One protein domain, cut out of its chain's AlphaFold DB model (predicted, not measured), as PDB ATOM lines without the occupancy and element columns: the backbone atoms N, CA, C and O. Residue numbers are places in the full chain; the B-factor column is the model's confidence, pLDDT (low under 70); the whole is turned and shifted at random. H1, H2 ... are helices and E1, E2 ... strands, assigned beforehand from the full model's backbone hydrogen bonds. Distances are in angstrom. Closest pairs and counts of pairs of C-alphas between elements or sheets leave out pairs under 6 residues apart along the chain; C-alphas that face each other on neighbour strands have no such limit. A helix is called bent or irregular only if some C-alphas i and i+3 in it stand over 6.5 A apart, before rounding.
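Overview. This is residues 53 to 94 of the 98 residues of an uncharacterized protein of Bacillus sp. MUM 116 (UniProt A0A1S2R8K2). A short strand, E1, leads into a loop, from which one long helix, H1, folds back past the strand like the long arm of a hook. E1 packs on H1 near Phe 76, and residues 85 to 94 of H1 stick out free. The printed part has 42 residues, with one named strand and then one named helix, and is mostly helix. It is a loose rod, with a radius of gyration of the C-alphas of 12.9 A and spans of 40 by 18 by 12 A.

Along the chain. E1, residues 54 to 58, begins at C-alpha 54 (144.684, 318.429, 200.247). H1, residues 68 to 94, is 37.2 A long and ends at C-alpha 94 (155.586, 322.414, 216.066). H1 is neither bent nor irregular, but only just: C-alphas 73 and 76 are 6.3 A apart.

Arrangement. The closest C-alphas of E1 and H1, those of Val 56 and Phe 76, are 6.8 A apart. E1 pairs with no named strand. In H1, 21 of 23 O i to N i+4 pairs are within hydrogen-bond range.

Size, cuts and confidence. The C-alphas farthest apart, of Tyr 65 and Thr 94, are 40.5 A apart. The link from E1 to H1 is short, and the printed part has no cut. No printed residue is under 70 in pLDDT.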
ATOM      1  N   GLU A  53     148.609 321.200 199.469       86.06
ATOM      2  CA  GLU A  53     147.271 320.927 198.946       86.06
ATOM      3  C   GLU A  53     146.699 319.637 199.544       86.06
ATOM      4  O   GLU A  53     147.413 318.660 199.770       86.06
ATOM      5  N   PHE A  54     145.389 319.625 199.798       90.19
ATOM      6  CA  PHE A  54     144.684 318.429 200.247       90.19
ATOM      7  C   PHE A  54     144.038 317.719 199.062       90.19
ATOM      8  O   PHE A  54     143.173 318.280 198.388       90.19
ATOM      9  N   GLU A  55     144.425 316.466 198.853       93.56
ATOM     10  CA  GLU A  55     143.837 315.584 197.856       93.56
ATOM     11  C   GLU A  55     142.942 314.548 198.544       93.56
ATOM     12  O   GLU A  55     143.331 313.925 199.534       93.56
ATOM     13  N   VAL A  56     141.739 314.340 198.001       94.12
ATOM     14  CA  VAL A  56     140.816 313.288 198.436       94.12
ATOM     15  C   VAL A  56     140.343 312.484 197.237       94.12
ATOM     16  O   VAL A  56     139.840 313.027 196.258       94.12
ATOM     17  N   ASN A  57     140.474 311.167 197.346       92.62
ATOM     18  CA  ASN A  57     140.120 310.223 196.303       92.62
ATOM     19  C   ASN A  57     139.135 309.186 196.846       92.62
ATOM     20  O   ASN A  57     139.281 308.669 197.956       92.62
ATOM     21  N   LEU A  58     138.129 308.867 196.037       93.25
ATOM     22  CA  LEU A  58     137.284 307.692 196.238       93.25
ATOM     23  C   LEU A  58     137.896 306.504 195.501       93.25
ATOM     24  O   LEU A  58     138.663 306.688 194.553       93.25
ATOM     25  N   SER A  59     137.513 305.284 195.874       91.94
ATOM     26  CA  SER A  59     137.896 304.118 195.078       91.94
ATOM     27  C   SER A  59     137.474 304.295 193.611       91.94
ATOM     28  O   SER A  59     136.387 304.833 193.351       91.94
ATOM     29  N   PRO A  60     138.269 303.797 192.648       88.81
ATOM     30  CA  PRO A  60     137.935 303.890 191.232       88.81
ATOM     31  C   PRO A  60     136.517 303.390 190.938       88.81
ATOM     32  O   PRO A  60     136.102 302.338 191.422       88.81
ATOM     33  N   GLY A  61     135.759 304.172 190.169       87.38
ATOM     34  CA  GLY A  61     134.378 303.855 189.803       87.38
ATOM     35  C   GLY A  61     133.337 304.083 190.905       87.38
ATOM     36  O   GLY A  61     132.154 304.105 190.592       87.38
ATOM     37  N   LEU A  62     133.714 304.321 192.167       89.19
ATOM     38  CA  LEU A  62     132.728 304.518 193.236       89.19
ATOM     39  C   LEU A  62     131.965 305.841 193.088       89.19
ATOM     40  O   LEU A  62     130.762 305.903 193.328       89.19
ATOM     41  N   GLY A  63     132.656 306.893 192.644       88.75
ATOM     42  CA  GLY A  63     132.094 308.240 192.531       88.75
ATOM     43  C   GLY A  63     130.917 308.383 191.558       88.75
ATOM     44  O   GLY A  63     130.272 309.427 191.583       88.75
ATOM     45  N   GLN A  64     130.630 307.372 190.725       89.00
ATOM     46  CA  GLN A  64     129.459 307.350 189.838       89.00
ATOM     47  C   GLN A  64     128.171 306.905 190.550       89.00
ATOM     48  O   GLN A  64     127.078 307.169 190.061       89.00
ATOM     49  N   TYR A  65     128.299 306.234 191.700       89.19
ATOM     50  CA  TYR A  65     127.172 305.749 192.504       89.19
ATOM     51  C   TYR A  65     126.775 306.718 193.621       89.19
ATOM     52  O   TYR A  65     125.796 306.477 194.320       89.19
ATOM     53  N   ILE A  66     127.542 307.795 193.803       91.31
ATOM     54  CA  ILE A  66     127.313 308.815 194.825       91.31
ATOM     55  C   ILE A  66     126.786 310.059 194.124       91.31
ATOM     56  O   ILE A  66     127.426 310.571 193.199       91.31
ATOM     57  N   ASP A  67     125.638 310.563 194.566       94.38
ATOM     58  CA  ASP A  67     125.092 311.790 194.005       94.38
ATOM     59  C   ASP A  67     126.051 312.984 194.234       94.38
ATOM     60  O   ASP A  67     126.817 313.003 195.209       94.38
ATOM     61  N   PRO A  68     126.047 313.996 193.346       94.50
ATOM     62  CA  PRO A  68     126.995 315.104 193.429       94.50
ATOM     63  C   PRO A  68     126.943 315.885 194.746       94.50
ATOM     64  O   PRO A  68     127.980 316.374 195.195       94.50
ATOM     65  N   TYR A  69     125.766 316.002 195.366       94.25
ATOM     66  CA  TYR A  69     125.612 316.724 196.623       94.25
ATOM     67  C   TYR A  69     126.290 315.959 197.761       94.25
ATOM     68  O   TYR A  69     127.182 316.505 198.407       94.25
ATOM     69  N   THR A  70     125.961 314.680 197.944       94.38
ATOM     70  CA  THR A  70     126.591 313.827 198.963       94.38
ATOM     71  C   THR A  70     128.101 313.748 198.766       94.38
ATOM     72  O   THR A  70     128.866 313.888 199.722       94.38
ATOM     73  N   LYS A  71     128.552 313.573 197.520       94.25
ATOM     74  CA  LYS A  71     129.980 313.487 197.202       94.25
ATOM     75  C   LYS A  71     130.722 314.768 197.580       94.25
ATOM     76  O   LYS A  71     131.710 314.709 198.303       94.25
ATOM     77  N   ASN A  72     130.245 315.916 197.109       93.75
ATOM     78  CA  ASN A  72     130.989 317.162 197.263       93.75
ATOM     79  C   ASN A  72     130.775 317.776 198.654       93.75
ATOM     80  O   ASN A  72     131.741 318.067 199.348       93.75
ATOM     81  N   GLN A  73     129.521 317.937 199.075       92.19
ATOM     82  CA  GLN A  73     129.161 318.697 200.279       92.19
ATOM     83  C   GLN A  73     129.306 317.897 201.570       92.19
ATOM     84  O   GLN A  73     129.445 318.489 202.635       92.19
ATOM     85  N   ILE A  74     129.253 316.564 201.496       93.00
ATOM     86  CA  ILE A  74     129.378 315.719 202.686       93.00
ATOM     87  C   ILE A  74     130.745 315.052 202.713       93.00
ATOM     88  O   ILE A  74     131.494 315.265 203.656       93.00
ATOM     89  N   LEU A  75     131.104 314.262 201.698       95.06
ATOM     90  CA  LEU A  75     132.363 313.513 201.745       95.06
ATOM     91  C   LEU A  75     133.585 314.423 201.601       95.06
ATOM     92  O   LEU A  75     134.450 314.414 202.475       95.06
ATOM     93  N   PHE A  76     133.663 315.216 200.530       94.81
ATOM     94  CA  PHE A  76     134.863 316.011 200.248       94.81
ATOM     95  C   PHE A  76     135.036 317.193 201.204       94.81
ATOM     96  O   PHE A  76     136.133 317.377 201.732       94.81
ATOM     97  N   GLU A  77     133.971 317.940 201.506       95.19
ATOM     98  CA  GLU A  77     134.050 319.021 202.499       95.19
ATOM     99  C   GLU A  77     134.380 318.495 203.903       95.19
ATOM    100  O   GLU A  77     135.273 319.038 204.557       95.19
ATOM    101  N   ASN A  78     133.774 317.388 204.363       95.94
ATOM    102  CA  ASN A  78     134.169 316.828 205.660       95.94
ATOM    103  C   ASN A  78     135.621 316.347 205.646       95.94
ATOM    104  O   ASN A  78     136.338 316.593 206.613       95.94
ATOM    105  N   ALA A  79     136.073 315.683 204.576       95.56
ATOM    106  CA  ALA A  79     137.456 315.223 204.463       95.56
ATOM    107  C   ALA A  79     138.446 316.394 204.558       95.56
ATOM    108  O   ALA A  79     139.427 316.313 205.297       95.56
ATOM    109  N   LYS A  80     138.139 317.512 203.892       94.75
ATOM    110  CA  LYS A  80     138.922 318.749 203.956       94.75
ATOM    111  C   LYS A  80     138.933 319.357 205.358       94.75
ATOM    112  O   LYS A  80     139.992 319.730 205.859       94.75
ATOM    113  N   LEU A  81     137.779 319.438 206.023       95.38
ATOM    114  CA  LEU A  81     137.691 319.951 207.394       95.38
ATOM    115  C   LEU A  81     138.452 319.063 208.387       95.38
ATOM    116  O   LEU A  81     139.175 319.581 209.236       95.38
ATOM    117  N   ILE A  82     138.345 317.739 208.247       94.81
ATOM    118  CA  ILE A  82     139.117 316.768 209.030       94.81
ATOM    119  C   ILE A  82     140.616 317.012 208.824       94.81
ATOM    120  O   ILE A  82     141.340 317.169 209.805       94.81
ATOM    121  N   ALA A  83     141.077 317.109 207.574       93.44
ATOM    122  CA  ALA A  83     142.481 317.367 207.261       93.44
ATOM    123  C   ALA A  83     142.978 318.686 207.871       93.44
ATOM    124  O   ALA A  83     144.035 318.709 208.499       93.44
ATOM    125  N   ASN A  84     142.183 319.756 207.782       92.75
ATOM    126  CA  ASN A  84     142.507 321.050 208.385       92.75
ATOM    127  C   ASN A  84     142.634 320.972 209.912       92.75
ATOM    128  O   ASN A  84     143.525 321.600 210.484       92.75
ATOM    129  N   ILE A  85     141.763 320.215 210.587       93.19
ATOM    130  CA  ILE A  85     141.847 320.020 212.041       93.19
ATOM    131  C   ILE A  85     143.127 319.258 212.400       93.19
ATOM    132  O   ILE A  85     143.861 319.678 213.293       93.19
ATOM    133  N   LEU A  86     143.431 318.172 211.685       90.75
ATOM    134  CA  LEU A  86     144.638 317.378 211.927       90.75
ATOM    135  C   LEU A  86     145.915 318.200 211.675       90.75
ATOM    136  O   LEU A  86     146.838 318.165 212.487       90.75
ATOM    137  N   ALA A  87     145.941 319.007 210.612       89.12
ATOM    138  CA  ALA A  87     147.048 319.911 210.314       89.12
ATOM    139  C   ALA A  87     147.234 320.984 211.403       89.12
ATOM    140  O   ALA A  87     148.364 321.302 211.769       89.12
ATOM    141  N   GLN A  88     146.147 321.514 211.978       90.31
ATOM    142  CA  GLN A  88     146.235 322.450 213.104       90.31
ATOM    143  C   GLN A  88     146.879 321.819 214.340       90.31
ATOM    144  O   GLN A  88     147.705 322.469 214.979       90.31
ATOM    145  N   VAL A  89     146.550 320.561 214.653       87.94
ATOM    146  CA  VAL A  89     147.197 319.821 215.752       87.94
ATOM    147  C   VAL A  89     148.704 319.701 215.498       87.94
ATOM    148  O   VAL A  89     149.507 320.035 216.368       87.94
ATOM    149  N   MET A  90     149.100 319.318 214.280       84.44
ATOM    150  CA  MET A  90     150.514 319.196 213.898       84.44
ATOM    151  C   MET A  90     151.270 320.535 213.962       84.44
ATOM    152  O   MET A  90     152.403 320.597 214.451       84.44
ATOM    153  N   ASN A  91     150.644 321.624 213.509       85.00
ATOM    154  CA  ASN A  91     151.251 322.956 213.512       85.00
ATOM    155  C   ASN A  91     151.431 323.505 214.930       85.00
ATOM    156  O   ASN A  91     152.503 324.016 215.250       85.00
ATOM    157  N   ARG A  92     150.420 323.373 215.798       79.31
ATOM    158  CA  ARG A  92     150.515 323.828 217.195       79.31
ATOM    159  C   ARG A  92     151.612 323.083 217.953       79.31
ATOM    160  O   ARG A  92     152.455 323.731 218.564       79.31
ATOM    161  N   ARG A  93     151.708 321.758 217.781       74.38
ATOM    162  CA  ARG A  93     152.820 320.956 218.316       74.38
ATOM    163  C   ARG A  93     154.187 321.486 217.868       74.38
ATOM    164  O   ARG A  93     155.128 321.520 218.655       74.38
ATOM    165  N   THR A  94     154.320 321.879 216.603       73.94
ATOM    166  CA  THR A  94     155.586 322.414 216.066       73.94
ATOM    167  C   THR A  94     155.947 323.766 216.688       73.94
ATOM    168  O   THR A  94     157.127 324.057 216.867       73.94
TER     169      THR A  94